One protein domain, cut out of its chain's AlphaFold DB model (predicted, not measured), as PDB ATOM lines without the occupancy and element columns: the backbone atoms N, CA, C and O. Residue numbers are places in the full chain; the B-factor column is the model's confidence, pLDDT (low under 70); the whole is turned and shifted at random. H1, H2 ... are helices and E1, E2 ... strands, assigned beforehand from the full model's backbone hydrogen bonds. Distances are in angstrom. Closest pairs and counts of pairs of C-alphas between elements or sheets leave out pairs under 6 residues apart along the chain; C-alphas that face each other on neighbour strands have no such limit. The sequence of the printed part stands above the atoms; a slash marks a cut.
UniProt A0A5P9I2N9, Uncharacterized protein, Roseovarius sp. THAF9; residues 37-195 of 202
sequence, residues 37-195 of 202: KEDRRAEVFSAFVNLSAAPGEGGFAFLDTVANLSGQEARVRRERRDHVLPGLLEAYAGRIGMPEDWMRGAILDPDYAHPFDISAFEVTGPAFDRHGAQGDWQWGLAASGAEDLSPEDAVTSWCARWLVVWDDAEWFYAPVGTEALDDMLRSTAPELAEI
ATOM      1  N   LYS A  37     -57.304 -36.946  14.219       63.88
ATOM      2  CA  LYS A  37     -56.116 -37.803  14.031       63.88
ATOM      3  C   LYS A  37     -56.449 -39.132  13.333       63.88
ATOM      4  O   LYS A  37     -55.601 -39.694  12.642       63.88
ATOM      5  N   GLU A  38     -57.677 -39.630  13.497       62.97
ATOM      6  CA  GLU A  38     -58.163 -40.829  12.810       62.97
ATOM      7  C   GLU A  38     -58.418 -40.591  11.316       62.97
ATOM      8  O   GLU A  38     -58.081 -41.466  10.516       62.97
ATOM      9  N   ASP A  39     -58.921 -39.409  10.937       76.31
ATOM     10  CA  ASP A  39     -59.103 -39.011   9.533       76.31
ATOM     11  C   ASP A  39     -57.754 -38.930   8.814       76.31
ATOM     12  O   ASP A  39     -57.595 -39.475   7.721       76.31
ATOM     13  N   ARG A  40     -56.748 -38.335   9.472       84.25
ATOM     14  CA  ARG A  40     -55.388 -38.242   8.926       84.25
ATOM     15  C   ARG A  40     -54.745 -39.617   8.751       84.25
ATOM     16  O   ARG A  40     -54.146 -39.894   7.718       84.25
ATOM     17  N   ARG A  41     -54.902 -40.507   9.734       83.44
ATOM     18  CA  ARG A  41     -54.416 -41.890   9.639       83.44
ATOM     19  C   ARG A  41     -55.026 -42.617   8.433       83.44
ATOM     20  O   ARG A  41     -54.301 -43.254   7.675       83.44
ATOM     21  N   ALA A  42     -56.345 -42.529   8.253       81.62
ATOM     22  CA  ALA A  42     -57.030 -43.169   7.129       81.62
ATOM     23  C   ALA A  42     -56.580 -42.598   5.772       81.62
ATOM     24  O   ALA A  42     -56.390 -43.357   4.821       81.62
ATOM     25  N   GLU A  43     -56.363 -41.282   5.696       85.94
ATOM     26  CA  GLU A  43     -55.816 -40.605   4.517       85.94
ATOM     27  C   GLU A  43     -54.419 -41.130   4.160       85.94
ATOM     28  O   GLU A  43     -54.201 -41.566   3.030       85.94
ATOM     29  N   VAL A  44     -53.495 -41.153   5.126       88.38
ATOM     30  CA  VAL A  44     -52.114 -41.627   4.928       88.38
ATOM     31  C   VAL A  44     -52.093 -43.089   4.496       88.38
ATOM     32  O   VAL A  44     -51.365 -43.453   3.574       88.38
ATOM     33  N   PHE A  45     -52.928 -43.935   5.097       80.56
ATOM     34  CA  PHE A  45     -53.021 -45.337   4.696       80.56
ATOM     35  C   PHE A  45     -53.566 -45.504   3.287       80.56
ATOM     36  O   PHE A  45     -53.021 -46.289   2.513       80.56
ATOM     37  N   SER A  46     -54.603 -44.748   2.927       81.56
ATOM     38  CA  SER A  46     -55.107 -44.764   1.560       81.56
ATOM     39  C   SER A  46     -54.030 -44.303   0.577       81.56
ATOM     40  O   SER A  46     -53.847 -44.951  -0.450       81.56
ATOM     41  N   ALA A  47     -53.275 -43.250   0.901       87.75
ATOM     42  CA  ALA A  47     -52.174 -42.768   0.073       87.75
ATOM     43  C   ALA A  47     -51.065 -43.823  -0.089       87.75
ATOM     44  O   ALA A  47     -50.666 -44.117  -1.215       87.75
ATOM     45  N   PHE A  48     -50.627 -44.451   1.005       87.31
ATOM     46  CA  PHE A  48     -49.603 -45.496   0.977       87.31
ATOM     47  C   PHE A  48     -50.029 -46.711   0.137       87.31
ATOM     48  O   PHE A  48     -49.275 -47.148  -0.730       87.31
ATOM     49  N   VAL A  49     -51.257 -47.209   0.324       81.00
ATOM     50  CA  VAL A  49     -51.806 -48.331  -0.464       81.00
ATOM     51  C   VAL A  49     -51.987 -47.949  -1.937       81.00
ATOM     52  O   VAL A  49     -51.719 -48.746  -2.835       81.00
ATOM     53  N   ASN A  50     -52.392 -46.712  -2.226       81.62
ATOM     54  CA  ASN A  50     -52.495 -46.244  -3.609       81.62
ATOM     55  C   ASN A  50     -51.122 -46.177  -4.291       81.62
ATOM     56  O   ASN A  50     -51.025 -46.442  -5.488       81.62
ATOM     57  N   LEU A  51     -50.061 -45.854  -3.544       84.25
ATOM     58  CA  LEU A  51     -48.700 -45.914  -4.062       84.25
ATOM     59  C   LEU A  51     -48.193 -47.352  -4.207       84.25
ATOM     60  O   LEU A  51     -47.388 -47.588  -5.107       84.25
ATOM     61  N   SER A  52     -48.651 -48.315  -3.401       74.88
ATOM     62  CA  SER A  52     -48.278 -49.729  -3.566       74.88
ATOM     63  C   SER A  52     -48.958 -50.385  -4.770       74.88
ATOM     64  O   SER A  52     -48.388 -51.278  -5.382       74.88
ATOM     65  N   ALA A  53     -50.140 -49.924  -5.184       71.62
ATOM     66  CA  ALA A  53     -50.787 -50.446  -6.383       71.62
ATOM     67  C   ALA A  53     -49.947 -50.159  -7.649       71.62
ATOM     68  O   ALA A  53     -49.607 -49.010  -7.958       71.62
ATOM     69  N   ALA A  54     -49.617 -51.202  -8.415       59.81
ATOM     70  CA  ALA A  54     -49.026 -51.040  -9.739       59.81
ATOM     71  C   ALA A  54     -50.013 -50.291 -10.665       59.81
ATOM     72  O   ALA A  54     -51.212 -50.604 -10.672       59.81
ATOM     73  N   PRO A  55     -49.562 -49.313 -11.476       51.88
ATOM     74  CA  PRO A  55     -50.427 -48.679 -12.464       51.88
ATOM     75  C   PRO A  55     -50.868 -49.721 -13.505       51.88
ATOM     76  O   PRO A  55     -50.099 -50.073 -14.393       51.88
ATOM     77  N   GLY A  56     -52.098 -50.233 -13.394       46.69
ATOM     78  CA  GLY A  56     -52.653 -51.180 -14.370       46.69
ATOM     79  C   GLY A  56     -53.532 -52.301 -13.813       46.69
ATOM     80  O   GLY A  56     -54.334 -52.833 -14.574       46.69
ATOM     81  N   GLU A  57     -53.464 -52.624 -12.516       43.09
ATOM     82  CA  GLU A  57     -54.219 -53.767 -11.954       43.09
ATOM     83  C   GLU A  57     -55.543 -53.409 -11.251       43.09
ATOM     84  O   GLU A  57     -56.242 -54.277 -10.738       43.09
ATOM     85  N   GLY A  58     -55.987 -52.150 -11.319       36.12
ATOM     86  CA  GLY A  58     -57.299 -51.737 -10.812       36.12
ATOM     87  C   GLY A  58     -58.026 -50.794 -11.767       36.12
ATOM     88  O   GLY A  58     -57.539 -49.704 -12.044       36.12
ATOM     89  N   GLY A  59     -59.195 -51.204 -12.277       41.50
ATOM     90  CA  GLY A  59     -60.256 -50.351 -12.855       41.50
ATOM     91  C   GLY A  59     -59.976 -49.537 -14.133       41.50
ATOM     92  O   GLY A  59     -60.930 -49.109 -14.780       41.50
ATOM     93  N   PHE A  60     -58.720 -49.338 -14.535       42.03
ATOM     94  CA  PHE A  60     -58.340 -48.443 -15.641       42.03
ATOM     95  C   PHE A  60     -57.892 -49.160 -16.921       42.03
ATOM     96  O   PHE A  60     -57.539 -48.502 -17.897       42.03
ATOM     97  N   ALA A  61     -58.023 -50.489 -16.987       42.50
ATOM     98  CA  ALA A  61     -57.778 -51.281 -18.199       42.50
ATOM     99  C   ALA A  61     -58.677 -50.902 -19.403       42.50
ATOM    100  O   ALA A  61     -58.524 -51.457 -20.488       42.50
ATOM    101  N   PHE A  62     -59.623 -49.971 -19.232       42.31
ATOM    102  CA  PHE A  62     -60.578 -49.583 -20.266       42.31
ATOM    103  C   PHE A  62     -60.185 -48.341 -21.088       42.31
ATOM    104  O   PHE A  62     -60.813 -48.102 -22.115       42.31
ATOM    105  N   LEU A  63     -59.173 -47.547 -20.706       41.38
ATOM    106  CA  LEU A  63     -58.841 -46.317 -21.444       41.38
ATOM    107  C   LEU A  63     -57.336 -46.133 -21.681       41.38
ATOM    108  O   LEU A  63     -56.617 -45.552 -20.883       41.38
ATOM    109  N   ASP A  64     -56.946 -46.616 -22.854       39.56
ATOM    110  CA  ASP A  64     -56.105 -45.966 -23.861       39.56
ATOM    111  C   ASP A  64     -54.663 -45.504 -23.522       39.56
ATOM    112  O   ASP A  64     -54.381 -44.626 -22.707       39.56
ATOM    113  N   THR A  65     -53.773 -46.031 -24.372       48.06
ATOM    114  CA  THR A  65     -52.406 -45.611 -24.714       48.06
ATOM    115  C   THR A  65     -51.260 -46.007 -23.762       48.06
ATOM    116  O   THR A  65     -50.997 -45.381 -22.741       48.06
ATOM    117  N   VAL A  66     -50.451 -46.980 -24.207       49.12
ATOM    118  CA  VAL A  66     -49.188 -47.455 -23.587       49.12
ATOM    119  C   VAL A  66     -48.206 -46.317 -23.236       49.12
ATOM    120  O   VAL A  66     -47.446 -46.421 -22.279       49.12
ATOM    121  N   ALA A  67     -48.246 -45.193 -23.961       48.00
ATOM    122  CA  ALA A  67     -47.430 -44.009 -23.672       48.00
ATOM    123  C   ALA A  67     -47.901 -43.201 -22.443       48.00
ATOM    124  O   ALA A  67     -47.084 -42.554 -21.789       48.00
ATOM    125  N   ASN A  68     -49.196 -43.239 -22.106       56.78
ATOM    126  CA  ASN A  68     -49.714 -42.621 -20.882       56.78
ATOM    127  C   ASN A  68     -49.354 -43.460 -19.652       56.78
ATOM    128  O   ASN A  68     -49.070 -42.897 -18.596       56.78
ATOM    129  N   LEU A  69     -49.296 -44.788 -19.813       60.16
ATOM    130  CA  LEU A  69     -48.897 -45.708 -18.751       60.16
ATOM    131  C   LEU A  69     -47.451 -45.454 -18.314       60.16
ATOM    132  O   LEU A  69     -47.229 -45.243 -17.129       60.16
ATOM    133  N   SER A  70     -46.495 -45.335 -19.242       64.75
ATOM    134  CA  SER A  70     -45.090 -45.082 -18.878       64.75
ATOM    135  C   SER A  70     -44.873 -43.720 -18.200       64.75
ATOM    136  O   SER A  70     -44.107 -43.608 -17.242       64.75
ATOM    137  N   GLY A  71     -45.580 -42.674 -18.645       73.50
ATOM    138  CA  GLY A  71     -45.536 -41.353 -18.010       73.50
ATOM    139  C   GLY A  71     -46.163 -41.337 -16.612       73.50
ATOM    140  O   GLY A  71     -45.623 -40.713 -15.692       73.50
ATOM    141  N   GLN A  72     -47.281 -42.044 -16.436       75.50
ATOM    142  CA  GLN A  72     -47.954 -42.196 -15.148       75.50
ATOM    143  C   GLN A  72     -47.119 -43.030 -14.175       75.50
ATOM    144  O   GLN A  72     -46.978 -42.652 -13.016       75.50
ATOM    145  N   GLU A  73     -46.512 -44.107 -14.649       78.44
ATOM    146  CA  GLU A  73     -45.647 -44.984 -13.869       78.44
ATOM    147  C   GLU A  73     -44.378 -44.256 -13.405       78.44
ATOM    148  O   GLU A  73     -44.051 -44.273 -12.220       78.44
ATOM    149  N   ALA A  74     -43.727 -43.492 -14.291       80.50
ATOM    150  CA  ALA A  74     -42.596 -42.639 -13.919       80.50
ATOM    151  C   ALA A  74     -42.983 -41.553 -12.898       80.50
ATOM    152  O   ALA A  74     -42.176 -41.177 -12.044       80.50
ATOM    153  N   ARG A  75     -44.213 -41.026 -12.968       84.88
ATOM    154  CA  ARG A  75     -44.738 -40.093 -11.960       84.88
ATOM    155  C   ARG A  75     -44.919 -40.781 -10.608       84.88
ATOM    156  O   ARG A  75     -44.417 -40.250  -9.626       84.88
ATOM    157  N   VAL A  76     -45.562 -41.946 -10.576       85.06
ATOM    158  CA  VAL A  76     -45.790 -42.712  -9.339       85.06
ATOM    159  C   VAL A  76     -44.466 -43.137  -8.700       85.06
ATOM    160  O   VAL A  76     -44.318 -43.025  -7.490       85.06
ATOM    161  N   ARG A  77     -43.454 -43.536  -9.484       86.38
ATOM    162  CA  ARG A  77     -42.111 -43.831  -8.946       86.38
ATOM    163  C   ARG A  77     -41.458 -42.622  -8.278       86.38
ATOM    164  O   ARG A  77     -40.869 -42.763  -7.211       86.38
ATOM    165  N   ARG A  78     -41.580 -41.431  -8.878       90.12
ATOM    166  CA  ARG A  78     -41.106 -40.189  -8.244       90.12
ATOM    167  C   ARG A  78     -41.855 -39.906  -6.946       90.12
ATOM    168  O   ARG A  78     -41.213 -39.592  -5.958       90.12
ATOM    169  N   GLU A  79     -43.170 -40.084  -6.945       90.75
ATOM    170  CA  GLU A  79     -44.009 -39.883  -5.759       90.75
ATOM    171  C   GLU A  79     -43.635 -40.850  -4.625       90.75
ATOM    172  O   GLU A  79     -43.411 -40.414  -3.503       90.75
ATOM    173  N   ARG A  80     -43.436 -42.142  -4.924       90.25
ATOM    174  CA  ARG A  80     -42.908 -43.127  -3.960       90.25
ATOM    175  C   ARG A  80     -41.579 -42.680  -3.368       90.25
ATOM    176  O   ARG A  80     -41.439 -42.645  -2.153       90.25
ATOM    177  N   ARG A  81     -40.622 -42.304  -4.222       92.56
ATOM    178  CA  ARG A  81     -39.309 -41.811  -3.786       92.56
ATOM    179  C   ARG A  81     -39.442 -40.607  -2.853       92.56
ATOM    180  O   ARG A  81     -38.719 -40.543  -1.867       92.56
ATOM    181  N   ASP A  82     -40.326 -39.667  -3.171       93.94
ATOM    182  CA  ASP A  82     -40.513 -38.443  -2.385       93.94
ATOM    183  C   ASP A  82     -41.136 -38.732  -1.000       93.94
ATOM    184  O   ASP A  82     -40.942 -37.949  -0.074       93.94
ATOM    185  N   HIS A  83     -41.799 -39.884  -0.839       94.94
ATOM    186  CA  HIS A  83     -42.318 -40.391   0.436       94.94
ATOM    187  C   HIS A  83     -41.389 -41.382   1.154       94.94
ATOM    188  O   HIS A  83     -41.724 -41.843   2.246       94.94
ATOM    189  N   VAL A  84     -40.216 -41.714   0.610       94.75
ATOM    190  CA  VAL A  84     -39.210 -42.443   1.394       94.75
ATOM    191  C   VAL A  84     -38.709 -41.527   2.507       94.75
ATOM    192  O   VAL A  84     -38.389 -40.366   2.255       94.75
ATOM    193  N   LEU A  85     -38.623 -42.053   3.733       94.62
ATOM    194  CA  LEU A  85     -38.141 -41.290   4.882       94.62
ATOM    195  C   LEU A  85     -36.786 -40.621   4.559       94.62
ATOM    196  O   LEU A  85     -35.863 -41.311   4.097       94.62
ATOM    197  N   PRO A  86     -36.645 -39.298   4.783       93.50
ATOM    198  CA  PRO A  86     -35.442 -38.563   4.412       93.50
ATOM    199  C   PRO A  86     -34.161 -39.193   4.967       93.50
ATOM    200  O   PRO A  86     -34.102 -39.599   6.124       93.50
ATOM    201  N   GLY A  87     -33.120 -39.263   4.135       92.81
ATOM    202  CA  GLY A  87     -31.811 -39.814   4.502       92.81
ATOM    203  C   GLY A  87     -31.671 -41.330   4.326       92.81
ATOM    204  O   GLY A  87     -30.546 -41.827   4.281       92.81
ATOM    205  N   LEU A  88     -32.770 -42.086   4.184       94.00
ATOM    206  CA  LEU A  88     -32.670 -43.544   4.036       94.00
ATOM    207  C   LEU A  88     -32.086 -43.974   2.691       94.00
ATOM    208  O   LEU A  88     -31.408 -44.998   2.628       94.00
ATOM    209  N   LEU A  89     -32.327 -43.218   1.616       94.25
ATOM    210  CA  LEU A  89     -31.765 -43.542   0.301       94.25
ATOM    211  C   LEU A  89     -30.241 -43.408   0.311       94.25
ATOM    212  O   LEU A  89     -29.546 -44.289  -0.194       94.25
ATOM    213  N   GLU A  90     -29.727 -42.348   0.934       94.62
ATOM    214  CA  GLU A  90     -28.296 -42.109   1.126       94.62
ATOM    215  C   GLU A  90     -27.674 -43.181   2.021       94.62
ATOM    216  O   GLU A  90     -26.626 -43.740   1.690       94.62
ATOM    217  N   ALA A  91     -28.336 -43.509   3.134       92.56
ATOM    218  CA  ALA A  91     -27.865 -44.527   4.063       92.56
ATOM    219  C   ALA A  91     -27.803 -45.913   3.399       92.56
ATOM    220  O   ALA A  91     -26.820 -46.641   3.565       92.56
ATOM    221  N   TYR A  92     -28.809 -46.258   2.585       91.38
ATOM    222  CA  TYR A  92     -28.806 -47.497   1.814       91.38
ATOM    223  C   TYR A  92     -27.697 -47.504   0.760       91.38
ATOM    224  O   TYR A  92     -26.968 -48.492   0.663       91.38
ATOM    225  N   ALA A  93     -27.509 -46.398   0.027       91.12
ATOM    226  CA  ALA A  93     -26.431 -46.261  -0.951       91.12
ATOM    227  C   ALA A  93     -25.054 -46.493  -0.310       91.12
ATOM    228  O   ALA A  93     -24.272 -47.311  -0.800       91.12
ATOM    229  N   GLY A  94     -24.795 -45.854   0.836       90.69
ATOM    230  CA  GLY A  94     -23.559 -46.037   1.595       90.69
ATOM    231  C   GLY A  94     -23.352 -47.486   2.041       90.69
ATOM    232  O   GLY A  94     -22.242 -48.012   1.940       90.69
ATOM    233  N   ARG A  95     -24.423 -48.174   2.457       87.31
ATOM    234  CA  ARG A  95     -24.369 -49.586   2.868       87.31
ATOM    235  C   ARG A  95     -23.949 -50.519   1.731       87.31
ATOM    236  O   ARG A  95     -23.187 -51.454   1.968       87.31
ATOM    237  N   ILE A  96     -24.433 -50.277   0.515       87.81
ATOM    238  CA  ILE A  96     -24.086 -51.089  -0.664       87.81
ATOM    239  C   ILE A  96     -22.812 -50.602  -1.378       87.81
ATOM    240  O   ILE A  96     -22.465 -51.121  -2.437       87.81
ATOM    241  N   GLY A  97     -22.097 -49.624  -0.807       90.75
ATOM    242  CA  GLY A  97     -20.842 -49.101  -1.354       90.75
ATOM    243  C   GLY A  97     -21.014 -48.203  -2.582       90.75
ATOM    244  O   GLY A  97     -20.085 -48.085  -3.382       90.75
ATOM    245  N   MET A  98     -22.185 -47.585  -2.743       93.06
ATOM    246  CA  MET A  98     -22.499 -46.651  -3.827       93.06
ATOM    247  C   MET A  98     -22.406 -45.187  -3.353       93.06
ATOM    248  O   MET A  98     -22.490 -44.921  -2.152       93.06
ATOM    249  N   PRO A  99     -22.247 -44.215  -4.274       94.50
ATOM    250  CA  PRO A  99     -22.350 -42.789  -3.950       94.50
ATOM    251  C   PRO A  99     -23.703 -42.427  -3.319       94.50
ATOM    252  O   PRO A  99     -24.726 -42.983  -3.709       94.50
ATOM    253  N   GLU A 100     -23.726 -41.467  -2.389       90.12
ATOM    254  CA  GLU A 100     -24.931 -41.084  -1.623       90.12
ATOM    255  C   GLU A 100     -26.132 -40.705  -2.511       90.12
ATOM    256  O   GLU A 100     -27.276 -41.020  -2.193       90.12
ATOM    257  N   ASP A 101     -25.885 -40.068  -3.654       90.88
ATOM    258  CA  ASP A 101     -26.917 -39.626  -4.593       90.88
ATOM    259  C   ASP A 101     -27.381 -40.720  -5.567       90.88
ATOM    260  O   ASP A 101     -28.432 -40.580  -6.198       90.88
ATOM    261  N   TRP A 102     -26.644 -41.828  -5.668       92.12
ATOM    262  CA  TRP A 102     -26.895 -42.892  -6.639       92.12
ATOM    263  C   TRP A 102     -28.297 -43.490  -6.490       92.12
ATOM    264  O   TRP A 102     -29.033 -43.642  -7.471       92.12
ATOM    265  N   MET A 103     -28.710 -43.755  -5.245       91.50
ATOM    266  CA  MET A 103     -29.987 -44.413  -4.963       91.50
ATOM    267  C   MET A 103     -31.194 -43.545  -5.353       91.50
ATOM    268  O   MET A 103     -32.247 -44.076  -5.700       91.50
ATOM    269  N   ARG A 104     -31.046 -42.212  -5.401       89.75
ATOM    270  CA  ARG A 104     -32.116 -41.293  -5.838       89.75
ATOM    271  C   ARG A 104     -32.500 -41.483  -7.306       89.75
ATOM    272  O   ARG A 104     -33.634 -41.166  -7.677       89.75
ATOM    273  N   GLY A 105     -31.554 -41.939  -8.129       88.56
ATOM    274  CA  GLY A 105     -31.782 -42.311  -9.522       88.56
ATOM    275  C   GLY A 105     -32.182 -43.776  -9.660       88.56
ATOM    276  O   GLY A 105     -33.167 -44.068 -10.331       88.56
ATOM    277  N   ALA A 106     -31.462 -44.674  -8.982       86.50
ATOM    278  CA  ALA A 106     -31.682 -46.117  -9.078       86.50
ATOM    279  C   ALA A 106     -33.092 -46.542  -8.639       86.50
ATOM    280  O   ALA A 106     -33.670 -47.438  -9.231       86.50
ATOM    281  N   ILE A 107     -33.690 -45.852  -7.664       86.50
ATOM    282  CA  ILE A 107     -35.061 -46.134  -7.196       86.50
ATOM    283  C   ILE A 107     -36.145 -45.848  -8.254       86.50
ATOM    284  O   ILE A 107     -37.305 -46.221  -8.104       86.50
ATOM    285  N   LEU A 108     -35.798 -45.120  -9.319       87.62
ATOM    286  CA  LEU A 108     -36.708 -44.843 -10.429       87.62
ATOM    287  C   LEU A 108     -36.575 -45.871 -11.560       87.62
ATOM    288  O   LEU A 108     -37.395 -45.845 -12.482       87.62
ATOM    289  N   ASP A 109     -35.556 -46.729 -11.507       83.19
ATOM    290  CA  ASP A 109     -35.302 -47.780 -12.484       83.19
ATOM    291  C   ASP A 109     -36.233 -48.978 -12.208       83.19
ATOM    292  O   ASP A 109     -36.171 -49.546 -11.118       83.19
ATOM    293  N   PRO A 110     -37.117 -49.364 -13.151       76.38
ATOM    294  CA  PRO A 110     -38.013 -50.507 -12.971       76.38
ATOM    295  C   PRO A 110     -37.286 -51.846 -12.814       76.38
ATOM    296  O   PRO A 110     -37.861 -52.770 -12.244       76.38
ATOM    297  N   ASP A 111     -36.059 -51.961 -13.324       79.75
ATOM    298  CA  ASP A 111     -35.315 -53.221 -13.339       79.75
ATOM    299  C   ASP A 111     -34.393 -53.362 -12.117       79.75
ATOM    300  O   ASP A 111     -33.777 -54.413 -11.905       79.75
ATOM    301  N   TYR A 112     -34.286 -52.316 -11.290       80.75
ATOM    302  CA  TYR A 112     -33.468 -52.337 -10.088       80.75
ATOM    303  C   TYR A 112     -34.291 -52.747  -8.867       80.75
ATOM    304  O   TYR A 112     -35.116 -51.992  -8.361       80.75
ATOM    305  N   ALA A 113     -34.017 -53.936  -8.338       79.69
ATOM    306  CA  ALA A 113     -34.638 -54.382  -7.101       79.69
ATOM    307  C   ALA A 113     -34.074 -53.602  -5.898       79.69
ATOM    308  O   ALA A 113     -32.865 -53.606  -5.653       79.69
ATOM    309  N   HIS A 114     -34.954 -52.996  -5.095       83.50
ATOM    310  CA  HIS A 114     -34.581 -52.295  -3.862       83.50
ATOM    311  C   HIS A 114     -35.644 -52.421  -2.749       83.50
ATOM    312  O   HIS A 114     -36.837 -52.510  -3.044       83.50
ATOM    313  N   PRO A 115     -35.268 -52.326  -1.456       82.69
ATOM    314  CA  PRO A 115     -36.198 -52.545  -0.336       82.69
ATOM    315  C   PRO A 115     -37.307 -51.487  -0.231       82.69
ATOM    316  O   PRO A 115     -38.326 -51.699   0.419       82.69
ATOM    317  N   PHE A 116     -37.122 -50.336  -0.879       87.12
ATOM    318  CA  PHE A 116     -38.113 -49.259  -0.934       87.12
ATOM    319  C   PHE A 116     -39.229 -49.494  -1.962       87.12
ATOM    320  O   PHE A 116     -40.133 -48.660  -2.055       87.12
ATOM    321  N   ASP A 117     -39.154 -50.567  -2.763       82.12
ATOM    322  CA  ASP A 117     -40.169 -50.847  -3.771       82.12
ATOM    323  C   ASP A 117     -41.379 -51.469  -3.084       82.12
ATOM    324  O   ASP A 117     -41.338 -52.605  -2.625       82.12
ATOM    325  N   ILE A 118     -42.456 -50.698  -2.994       80.06
ATOM    326  CA  ILE A 118     -43.735 -51.137  -2.431       80.06
ATOM    327  C   ILE A 118     -44.683 -51.673  -3.512       80.06
ATOM    328  O   ILE A 118     -45.789 -52.092  -3.195       80.06
ATOM    329  N   SER A 119     -44.281 -51.645  -4.787       74.44
ATOM    330  CA  SER A 119     -45.172 -51.922  -5.919       74.44
ATOM    331  C   SER A 119     -45.423 -53.395  -6.200       74.44
ATOM    332  O   SER A 119     -46.430 -53.743  -6.810       74.44
ATOM    333  N   ALA A 120     -44.528 -54.255  -5.722       61.34
ATOM    334  CA  ALA A 120     -44.632 -55.700  -5.864       61.34
ATOM    335  C   ALA A 120     -45.618 -56.340  -4.869       61.34
ATOM    336  O   ALA A 120     -45.756 -57.560  -4.846       61.34
ATOM    337  N   PHE A 121     -46.276 -55.544  -4.020       63.12
ATOM    338  CA  PHE A 121     -46.989 -56.051  -2.857       63.12
ATOM    339  C   PHE A 121     -48.463 -55.660  -2.884       63.12
ATOM    340  O   PHE A 121     -48.821 -54.482  -2.833       63.12
ATOM    341  N   GLU A 122     -49.333 -56.670  -2.886       59.44
ATOM    342  CA  GLU A 122     -50.748 -56.476  -2.589       59.44
ATOM    343  C   GLU A 122     -50.860 -56.158  -1.091       59.44
ATOM    344  O   GLU A 122     -50.799 -57.035  -0.225       59.44
ATOM    345  N   VAL A 123     -50.924 -54.867  -0.761       57.66
ATOM    346  CA  VAL A 123     -51.154 -54.403   0.611       57.66
ATOM    347  C   VAL A 123     -52.645 -54.570   0.903       57.66
ATOM    348  O   VAL A 123     -53.428 -53.621   0.883       57.66
ATOM    349  N   THR A 124     -53.065 -55.814   1.111       47.75
ATOM    350  CA  THR A 124     -54.403 -56.136   1.596       47.75
ATOM    351  C   THR A 124     -54.442 -55.854   3.098       47.75
ATOM    352  O   THR A 124     -53.619 -56.334   3.873       47.75
ATOM    353  N   GLY A 125     -55.349 -54.978   3.534       46.81
ATOM    354  CA  GLY A 125     -55.504 -54.688   4.962       46.81
ATOM    355  C   GLY A 125     -55.911 -55.937   5.773       46.81
ATOM    356  O   GLY A 125     -56.549 -56.823   5.202       46.81
ATOM    357  N   PRO A 126     -55.626 -56.002   7.094       45.75
ATOM    358  CA  PRO A 126     -55.144 -54.925   7.955       45.75
ATOM    359  C   PRO A 126     -53.806 -55.282   8.638       45.75
ATOM    360  O   PRO A 126     -53.785 -55.879   9.706       45.75
ATOM    361  N   ALA A 127     -52.667 -54.859   8.086       49.81
ATOM    362  CA  ALA A 127     -51.403 -54.941   8.836       49.81
ATOM    363  C   ALA A 127     -51.246 -53.816   9.890       49.81
ATOM    364  O   ALA A 127     -50.394 -53.908  10.773       49.81
ATOM    365  N   PHE A 128     -52.103 -52.784   9.860       58.59
ATOM    366  CA  PHE A 128     -52.013 -51.601  10.733       58.59
ATOM    367  C   PHE A 128     -52.700 -51.737  12.105       58.59
ATOM    368  O   PHE A 128     -52.927 -50.736  12.796       58.59
ATOM    369  N   ASP A 129     -52.967 -52.960  12.566       58.06
ATOM    370  CA  ASP A 129     -53.374 -53.202  13.960       58.06
ATOM    371  C   ASP A 129     -52.316 -52.683  14.955       58.06
ATOM    372  O   ASP A 129     -52.615 -52.392  16.114       58.06
ATOM    373  N   ARG A 130     -51.073 -52.507  14.485       68.75
ATOM    374  CA  ARG A 130     -49.974 -51.883  15.224       68.75
ATOM    375  C   ARG A 130     -49.727 -50.467  14.723       68.75
ATOM    376  O   ARG A 130     -49.133 -50.260  13.665       68.75
ATOM    377  N   HIS A 131     -50.155 -49.507  15.526       80.44
ATOM    378  CA  HIS A 131     -49.900 -48.087  15.341       80.44
ATOM    379  C   HIS A 131     -49.717 -47.413  16.700       80.44
ATOM    380  O   HIS A 131     -50.072 -47.968  17.745       80.44
ATOM    381  N   GLY A 132     -49.172 -46.207  16.692       84.50
ATOM    382  CA  GLY A 132     -48.955 -45.442  17.908       84.50
ATOM    383  C   GLY A 132     -48.413 -44.053  17.622       84.50
ATOM    384  O   GLY A 132     -48.504 -43.547  16.507       84.50
ATOM    385  N   ALA A 133     -47.840 -43.452  18.657       86.31
ATOM    386  CA  ALA A 133     -47.146 -42.178  18.580       86.31
ATOM    387  C   ALA A 133     -45.726 -42.338  19.129       86.31
ATOM    388  O   ALA A 133     -45.521 -43.097  20.080       86.31
ATOM    389  N   GLN A 134     -44.771 -41.630  18.534       85.31
ATOM    390  CA  GLN A 134     -43.376 -41.578  18.956       85.31
ATOM    391  C   GLN A 134     -42.849 -40.164  18.690       85.31
ATOM    392  O   GLN A 134     -42.701 -39.750  17.542       85.31
ATOM    393  N   GLY A 135     -42.607 -39.402  19.759       84.38
ATOM    394  CA  GLY A 135     -42.346 -37.966  19.640       84.38
ATOM    395  C   GLY A 135     -43.515 -37.243  18.963       84.38
ATOM    396  O   GLY A 135     -44.667 -37.429  19.358       84.38
ATOM    397  N   ASP A 136     -43.203 -36.453  17.937       85.44
ATOM    398  CA  ASP A 136     -44.189 -35.707  17.143       85.44
ATOM    399  C   ASP A 136     -44.859 -36.567  16.054       85.44
ATOM    400  O   ASP A 136     -45.902 -36.197  15.517       85.44
ATOM    401  N   TRP A 137     -44.313 -37.753  15.775       88.62
ATOM    402  CA  TRP A 137     -44.798 -38.635  14.721       88.62
ATOM    403  C   TRP A 137     -45.892 -39.572  15.224       88.62
ATOM    404  O   TRP A 137     -45.796 -40.189  16.290       88.62
ATOM    405  N   GLN A 138     -46.933 -39.733  14.416       90.56
ATOM    406  CA  GLN A 138     -47.761 -40.930  14.440       90.56
ATOM    407  C   GLN A 138     -47.117 -41.996  13.553       90.56
ATOM    408  O   GLN A 138     -46.406 -41.676  12.601       90.56
ATOM    409  N   TRP A 139     -47.354 -43.265  13.860       89.81
ATOM    410  CA  TRP A 139     -46.789 -44.365  13.088       89.81
ATOM    411  C   TRP A 139     -47.736 -45.548  12.981       89.81
ATOM    412  O   TRP A 139     -48.592 -45.754  13.840       89.81
ATOM    413  N   GLY A 140     -47.540 -46.356  11.946       86.31
ATOM    414  CA  GLY A 140     -48.236 -47.608  11.700       86.31
ATOM    415  C   GLY A 140     -47.347 -48.579  10.928       86.31
ATOM    416  O   GLY A 140     -46.471 -48.156  10.176       86.31
ATOM    417  N   LEU A 141     -47.562 -49.881  11.109       82.06
ATOM    418  CA  LEU A 141     -46.840 -50.910  10.358       82.06
ATOM    419  C   LEU A 141     -47.670 -51.451   9.202       82.06
ATOM    420  O   LEU A 141     -48.774 -51.947   9.399       82.06
ATOM    421  N   ALA A 142     -47.097 -51.393   8.005       80.19
ATOM    422  CA  ALA A 142     -47.580 -52.108   6.840       80.19
ATOM    423  C   ALA A 142     -46.784 -53.399   6.657       80.19
ATOM    424  O   ALA A 142     -45.576 -53.450   6.895       80.19
ATOM    425  N   ALA A 143     -47.460 -54.427   6.171       75.38
ATOM    426  CA  ALA A 143     -46.855 -55.649   5.676       75.38
ATOM    427  C   ALA A 143     -47.609 -56.065   4.414       75.38
ATOM    428  O   ALA A 143     -48.799 -55.766   4.281       75.38
ATOM    429  N   SER A 144     -46.926 -56.732   3.491       71.25
ATOM    430  CA  SER A 144     -47.614 -57.418   2.401       71.25
ATOM    431  C   SER A 144     -48.433 -58.593   2.947       71.25
ATOM    432  O   SER A 144     -47.975 -59.298   3.844       71.25
ATOM    433  N   GLY A 145     -49.628 -58.815   2.387       52.09
ATOM    434  CA  GLY A 145     -50.479 -59.969   2.696       52.09
ATOM    435  C   GLY A 145     -49.986 -61.297   2.106       52.09
ATOM    436  O   GLY A 145     -50.671 -62.307   2.247       52.09
ATOM    437  N   ALA A 146     -48.821 -61.314   1.451       48.91
ATOM    438  CA  ALA A 146     -48.104 -62.546   1.151       48.91
ATOM    439  C   ALA A 146     -47.564 -63.130   2.468       48.91
ATOM    440  O   ALA A 146     -46.404 -62.931   2.830       48.91
ATOM    441  N   GLU A 147     -48.449 -63.793   3.217       39.94
ATOM    442  CA  GLU A 147     -48.059 -64.711   4.284       39.94
ATOM    443  C   GLU A 147     -46.976 -65.640   3.713       39.94
ATOM    444  O   GLU A 147     -47.162 -66.250   2.662       39.94
ATOM    445  N   ASP A 148     -45.827 -65.690   4.383       39.84
ATOM    446  CA  ASP A 148     -44.713 -66.587   4.068       39.84
ATOM    447  C   ASP A 148     -43.931 -66.307   2.772       39.84
ATOM    448  O   ASP A 148     -43.560 -67.237   2.051       39.84
ATOM    449  N   LEU A 149     -43.520 -65.058   2.524       38.00
ATOM    450  CA  LEU A 149     -42.249 -64.885   1.811       38.00
ATOM    451  C   LEU A 149     -41.116 -65.337   2.737       38.00
ATOM    452  O   LEU A 149     -40.563 -64.562   3.519       38.00
ATOM    453  N   SER A 150     -40.808 -66.632   2.655       37.53
ATOM    454  CA  SER A 150     -39.532 -67.187   3.086       37.53
ATOM    455  C   SER A 150     -38.404 -66.252   2.616       37.53
ATOM    456  O   SER A 150     -38.443 -65.789   1.471       37.53
ATOM    457  N   PRO A 151     -37.376 -65.989   3.438       39.50
ATOM    458  CA  PRO A 151     -36.198 -65.200   3.047       39.50
ATOM    459  C   PRO A 151     -35.523 -65.725   1.771       39.50
ATOM    460  O   PRO A 151     -34.767 -65.006   1.122       39.50
ATOM    461  N   GLU A 152     -35.800 -66.986   1.432       37.56
ATOM    462  CA  GLU A 152     -35.311 -67.712   0.264       37.56
ATOM    463  C   GLU A 152     -36.103 -67.395  -1.024       37.56
ATOM    464  O   GLU A 152     -35.549 -67.511  -2.116       37.56
ATOM    465  N   ASP A 153     -37.365 -66.959  -0.896       37.56
ATOM    466  CA  ASP A 153     -38.280 -66.622  -2.002       37.56
ATOM    467  C   ASP A 153     -38.440 -65.108  -2.208       37.56
ATOM    468  O   ASP A 153     -38.840 -64.652  -3.285       37.56
ATOM    469  N   ALA A 154     -38.082 -64.297  -1.207       43.66
ATOM    470  CA  ALA A 154     -37.810 -62.892  -1.443       43.66
ATOM    471  C   ALA A 154     -36.581 -62.829  -2.358       43.66
ATOM    472  O   ALA A 154     -35.467 -63.129  -1.941       43.66
ATOM    473  N   VAL A 155     -36.769 -62.414  -3.615       42.91
ATOM    474  CA  VAL A 155     -35.715 -62.250  -4.649       42.91
ATOM    475  C   VAL A 155     -34.539 -61.368  -4.174       42.91
ATOM    476  O   VAL A 155     -33.502 -61.247  -4.821       42.91
ATOM    477  N   THR A 156     -34.681 -60.788  -2.995       51.34
ATOM    478  CA  THR A 156     -33.817 -59.853  -2.317       51.34
ATOM    479  C   THR A 156     -34.176 -59.899  -0.831       51.34
ATOM    480  O   THR A 156     -35.338 -59.731  -0.488       51.34
ATOM    481  N   SER A 157     -33.203 -60.120   0.043       55.19
ATOM    482  CA  SER A 157     -33.288 -60.346   1.497       55.19
ATOM    483  C   SER A 157     -33.997 -59.254   2.342       55.19
ATOM    484  O   SER A 157     -33.391 -58.700   3.263       55.19
ATOM    485  N   TRP A 158     -35.244 -58.880   2.039       67.06
ATOM    486  CA  TRP A 158     -36.042 -57.905   2.787       67.06
ATOM    487  C   TRP A 158     -37.486 -58.369   3.013       67.06
ATOM    488  O   TRP A 158     -38.096 -59.035   2.188       67.06
ATOM    489  N   CYS A 159     -38.037 -57.946   4.149       69.06
ATOM    490  CA  CYS A 159     -39.256 -58.463   4.771       69.06
ATOM    491  C   CYS A 159     -40.599 -58.095   4.144       69.06
ATOM    492  O   CYS A 159     -41.621 -58.506   4.682       69.06
ATOM    493  N   ALA A 160     -40.637 -57.253   3.107       75.75
ATOM    494  CA  ALA A 160     -41.892 -56.661   2.626       75.75
ATOM    495  C   ALA A 160     -42.731 -56.030   3.765       75.75
ATOM    496  O   ALA A 160     -43.954 -56.190   3.842       75.75
ATOM    497  N   ARG A 161     -42.047 -55.354   4.698       81.88
ATOM    498  CA  ARG A 161     -42.638 -54.629   5.825       81.88
ATOM    499  C   ARG A 161     -42.152 -53.195   5.803       81.88
ATOM    500  O   ARG A 161     -40.980 -52.934   5.525       81.88
ATOM    501  N   TRP A 162     -43.052 -52.275   6.129       87.44
ATOM    502  CA  TRP A 162     -42.755 -50.851   6.149       87.44
ATOM    503  C   TRP A 162     -43.301 -50.197   7.405       87.44
ATOM    504  O   TRP A 162     -44.445 -50.413   7.805       87.44
ATOM    505  N   LEU A 163     -42.472 -49.359   8.007       89.75
ATOM    506  CA  LEU A 163     -42.902 -48.371   8.972       89.75
ATOM    507  C   LEU A 163     -43.428 -47.166   8.196       89.75
ATOM    508  O   LEU A 163     -42.669 -46.534   7.467       89.75
ATOM    509  N   VAL A 164     -44.709 -46.853   8.354       91.44
ATOM    510  CA  VAL A 164     -45.328 -45.638   7.815       91.44
ATOM    511  C   VAL A 164     -45.460 -44.642   8.956       91.44
ATOM    512  O   VAL A 164     -46.041 -44.969   9.990       91.44
ATOM    513  N   VAL A 165     -44.917 -43.441   8.781       92.75
ATOM    514  CA  VAL A 165     -44.949 -42.364   9.778       92.75
ATOM    515  C   VAL A 165     -45.589 -41.119   9.196       92.75
ATOM    516  O   VAL A 165     -45.464 -40.859   8.003       92.75
ATOM    517  N   TRP A 166     -46.301 -40.359  10.020       93.06
ATOM    518  CA  TRP A 166     -46.958 -39.136   9.577       93.06
ATOM    519  C   TRP A 166     -47.163 -38.138  10.705       93.06
ATOM    520  O   TRP A 166     -47.245 -38.500  11.882       93.06
ATOM    521  N   ASP A 167     -47.292 -36.883  10.309       90.44
ATOM    522  CA  ASP A 167     -47.800 -35.801  11.135       90.44
ATOM    523  C   ASP A 167     -49.014 -35.151  10.433       90.44
ATOM    524  O   ASP A 167     -49.672 -35.756   9.568       90.44
ATOM    525  N   ASP A 168     -49.348 -33.925  10.830       86.31
ATOM    526  CA  ASP A 168     -50.469 -33.179  10.259       86.31
ATOM    527  C   ASP A 168     -50.193 -32.668   8.828       86.31
ATOM    528  O   ASP A 168     -51.138 -32.369   8.095       86.31
ATOM    529  N   ALA A 169     -48.928 -32.569   8.406       88.25
ATOM    530  CA  ALA A 169     -48.513 -31.977   7.133       88.25
ATOM    531  C   ALA A 169     -48.046 -33.026   6.112       88.25
ATOM    532  O   ALA A 169     -48.442 -32.987   4.945       88.25
ATOM    533  N   GLU A 170     -47.239 -33.986   6.542       92.75
ATOM    534  CA  GLU A 170     -46.509 -34.911   5.684       92.75
ATOM    535  C   GLU A 170     -46.570 -36.350   6.195       92.75
ATOM    536  O   GLU A 170     -47.080 -36.652   7.279       92.75
ATOM    537  N   TRP A 171     -46.126 -37.269   5.344       94.12
ATOM    538  CA  TRP A 171     -46.032 -38.679   5.674       94.12
ATOM    539  C   TRP A 171     -44.900 -39.330   4.887       94.12
ATOM    540  O   TRP A 171     -44.611 -38.938   3.753       94.12
ATOM    541  N   PHE A 172     -44.288 -40.340   5.492       95.38
ATOM    542  CA  PHE A 172     -43.163 -41.074   4.935       95.38
ATOM    543  C   PHE A 172     -43.280 -42.566   5.213       95.38
ATOM    544  O   PHE A 172     -44.036 -42.999   6.087       95.38
ATOM    545  N   TYR A 173     -42.479 -43.360   4.510       92.81
ATOM    546  CA  TYR A 173     -42.304 -44.770   4.813       92.81
ATOM    547  C   TYR A 173     -40.833 -45.197   4.812       92.81
ATOM    548  O   TYR A 173     -39.984 -44.634   4.118       92.81
ATOM    549  N   ALA A 174     -40.544 -46.227   5.601       92.19
ATOM    550  CA  ALA A 174     -39.235 -46.843   5.730       92.19
ATOM    551  C   ALA A 174     -39.377 -48.369   5.658       92.19
ATOM    552  O   ALA A 174     -40.220 -48.916   6.371       92.19
ATOM    553  N   PRO A 175     -38.591 -49.080   4.831       88.44
ATOM    554  CA  PRO A 175     -38.553 -50.536   4.875       88.44
ATOM    555  C   PRO A 175     -37.908 -51.004   6.181       88.44
ATOM    556  O   PRO A 175     -36.922 -50.421   6.627       88.44
ATOM    557  N   VAL A 176     -38.475 -52.043   6.789       85.56
ATOM    558  CA  VAL A 176     -38.079 -52.545   8.115       85.56
ATOM    559  C   VAL A 176     -38.201 -54.068   8.203       85.56
ATOM    560  O   VAL A 176     -38.738 -54.708   7.298       85.56
ATOM    561  N   GLY A 177     -37.735 -54.642   9.314       78.94
ATOM    562  CA  GLY A 177     -37.940 -56.048   9.674       78.94
ATOM    563  C   GLY A 177     -36.715 -56.937   9.471       78.94
ATOM    564  O   GLY A 177     -36.752 -58.102   9.854       78.94
ATOM    565  N   THR A 178     -35.628 -56.408   8.908       78.81
ATOM    566  CA  THR A 178     -34.318 -57.075   8.918       78.81
ATOM    567  C   THR A 178     -33.330 -56.233   9.713       78.81
ATOM    568  O   THR A 178     -33.405 -55.005   9.675       78.81
ATOM    569  N   GLU A 179     -32.358 -56.871  10.374       82.62
ATOM    570  CA  GLU A 179     -31.315 -56.176  11.151       82.62
ATOM    571  C   GLU A 179     -30.646 -55.064  10.326       82.62
ATOM    572  O   GLU A 179     -30.463 -53.939  10.784       82.62
ATOM    573  N   ALA A 180     -30.371 -55.349   9.050       83.44
ATOM    574  CA  ALA A 180     -29.782 -54.405   8.108       83.44
ATOM    575  C   ALA A 180     -30.606 -53.121   7.907       83.44
ATOM    576  O   ALA A 180     -30.028 -52.035   7.812       83.44
ATOM    577  N   LEU A 181     -31.928 -53.255   7.786       85.81
ATOM    578  CA  LEU A 181     -32.845 -52.140   7.551       85.81
ATOM    579  C   LEU A 181     -33.158 -51.398   8.853       85.81
ATOM    580  O   LEU A 181     -33.197 -50.168   8.867       85.81
ATOM    581  N   ASP A 182     -33.288 -52.129   9.955       87.38
ATOM    582  CA  ASP A 182     -33.568 -51.561  11.269       87.38
ATOM    583  C   ASP A 182     -32.361 -50.767  11.803       87.38
ATOM    584  O   ASP A 182     -32.528 -49.694  12.387       87.38
ATOM    585  N   ASP A 183     -31.134 -51.231  11.549       88.25
ATOM    586  CA  ASP A 183     -29.905 -50.482  11.840       88.25
ATOM    587  C   ASP A 183     -29.816 -49.186  11.029       88.25
ATOM    588  O   ASP A 183     -29.443 -48.141  11.565       88.25
ATOM    589  N   MET A 184     -30.186 -49.247   9.747       89.50
ATOM    590  CA  MET A 184     -30.216 -48.086   8.856       89.50
ATOM    591  C   MET A 184     -31.249 -47.052   9.318       89.50
ATOM    592  O   MET A 184     -30.970 -45.849   9.320       89.50
ATOM    593  N   LEU A 185     -32.427 -47.506   9.758       90.81
ATOM    594  CA  LEU A 185     -33.425 -46.635  10.370       90.81
ATOM    595  C   LEU A 185     -32.876 -46.010  11.657       90.81
ATOM    596  O   LEU A 185     -32.996 -44.804  11.842       90.81
ATOM    597  N   ARG A 186     -32.198 -46.790  12.508       90.69
ATOM    598  CA  ARG A 186     -31.620 -46.300  13.769       90.69
ATOM    599  C   ARG A 186     -30.516 -45.271  13.579       90.69
ATOM    600  O   ARG A 186     -30.392 -44.381  14.415       90.69
ATOM    601  N   SER A 187     -29.725 -45.369  12.512       89.69
ATOM    602  CA  SER A 187     -28.710 -44.352  12.212       89.69
ATOM    603  C   SER A 187     -29.309 -43.078  11.621       89.69
ATOM    604  O   SER A 187     -28.759 -42.002  11.840       89.69
ATOM    605  N   THR A 188     -30.407 -43.194  10.869       91.00
ATOM    606  CA  THR A 188     -30.982 -42.081  10.096       91.00
ATOM    607  C   THR A 188     -32.056 -41.314  10.867       91.00
ATOM    608  O   THR A 188     -32.061 -40.087  10.844       91.00
ATOM    609  N   ALA A 189     -32.929 -42.027  11.578       90.19
ATOM    610  CA  ALA A 189     -34.001 -41.484  12.411       90.19
ATOM    611  C   ALA A 189     -34.042 -42.237  13.758       90.19
ATOM    612  O   ALA A 189     -34.906 -43.100  13.973       90.19
ATOM    613  N   PRO A 190     -33.082 -41.964  14.665       87.19
ATOM    614  CA  PRO A 190     -32.952 -42.672  15.939       87.19
ATOM    615  C   PRO A 190     -34.241 -42.681  16.768       87.19
ATOM    616  O   PRO A 190     -34.557 -43.683  17.407       87.19
ATOM    617  N   GLU A 191     -35.004 -41.589  16.728       85.88
ATOM    618  CA  GLU A 191     -36.265 -41.417  17.443       85.88
ATOM    619  C   GLU A 191     -37.362 -42.381  16.979       85.88
ATOM    620  O   GLU A 191     -38.183 -42.793  17.798       85.88
ATOM    621  N   LEU A 192     -37.357 -42.784  15.703       84.25
ATOM    622  CA  LEU A 192     -38.323 -43.728  15.130       84.25
ATOM    623  C   LEU A 192     -37.884 -45.185  15.312       84.25
ATOM    624  O   LEU A 192     -38.723 -46.079  15.389       84.25
ATOM    625  N   ALA A 193     -36.582 -45.441  15.444       72.69
ATOM    626  CA  ALA A 193     -36.050 -46.788  15.656       72.69
ATOM    627  C   ALA A 193     -36.339 -47.367  17.056       72.69
ATOM    628  O   ALA A 193     -36.121 -48.556  17.293       72.69
ATOM    629  N   GLU A 194     -36.835 -46.549  17.989       71.00
ATOM    630  CA  GLU A 194     -37.333 -47.012  19.292       71.00
ATOM    631  C   GLU A 194     -38.687 -47.732  19.194       71.00
ATOM    632  O   GLU A 194     -39.074 -48.461  20.118       71.00
ATOM    633  N   ILE A 195     -39.402 -47.558  18.075       75.81
ATOM    634  CA  ILE A 195     -40.639 -48.278  17.790       75.81
ATOM    635  C   ILE A 195     -40.289 -49.766  17.754       75.81
ATOM    636  O   ILE A 195     -39.528 -50.228  16.911       75.81
TER     637      ILE A 195
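Overview. This is residues 37 to 195 of the 202 residues of an uncharacterized protein of Roseovarius sp. THAF9 (UniProt A0A5P9I2N9). A strongly twisted sheet of four strands has helix H1 slantwise over one face, while H3, H4 and H5 gather beyond its edge strand E4. The long helix H2 reaches away from the sheet as an arm, and residues 57 to 68, of which 66 to 68 belong to H2, stick out at its far end. The printed part has 159 residues, with five named helices and four named strands in the order H1 H2 H3 H4 E1 E2 E3 E4 H5; the sheet, E1 E2 E3 E4, is antiparallel throughout. The class is mixed, helices and strands, with under half of the residues in named elements. The whole is compact, with a radius of gyration of the C-alphas of 15.7 A and spans of 47 by 41 by 33 A.

Along the chain. H1, residues 37 to 52, begins with C-alpha 37 at (-56.116, -37.803, 14.031) and is 22.7 A long. H2, residues 66 to 82, is 24.6 A long and begins with C-alpha 66 at (-49.188, -47.455, -23.587). H3 is residues 88 to 95 and H4 residues 102 to 106. The strands are E1, residues 131 to 134; E2, residues 137 to 143, 19.4 A long; E3, residues 161 to 166, 16.5 A; and E4, residues 171 to 176, 16.2 A. H5, residues 179 to 188, is 14.1 A long and ends with C-alpha 188 at (-30.982, -42.081, 10.096).

Arrangement. The strands form a meander, each the antiparallel neighbour of the one before, and each successive pair is a hairpin. N 132 and O 139 are 2.9 A apart between E1 and E2, N 140 and O 164 2.8 A between E2 and E3, and N 163 and O 174 2.8 A between E3 and E4, within hydrogen-bond range. H1 and the sheet make two layers, a helix on one face of a sheet. H1 has a height over the sheet of 9.0 A and lies over E2 and E3, at 39 degrees to E2 on the local plane. H2 only grazes the sheet with residues 80 to 82. H1 and H2 only just touch, with 3 pairs of C-alphas within 8 A, the closest those of Leu 51 and Arg 80, 6.4 A apart. H5 only grazes the sheet with residues 181 to 185. H3 and H5 touch at a steep tilt of 61 degrees, opposite ways, the closest C-alphas being those of Ala 91 and Met 184, 6.4 A apart. H3 and H4 touch, with the C-alphas of Leu 89 and Met 103 closest at 5.6 A. H1 and H5 are apart. In H1, H2, H3, H4 and H5 every O i to N i+4 pair is within hydrogen-bond range.

Size, cuts and confidence. The C-alphas farthest apart, those of Asp 64 and Glu 194, are 47.1 A apart; without residues 57 to 68, which stand free, the body spans 37 by 36 by 32 A. The printed part has no cut. The links H1 to H2, H4 to E1 and E2 to E3 are long. Mean pLDDT of the printed part is 75.9, and residues 37 to 38, 54 to 70, 120 to 130 and 145 to 159 are under 70.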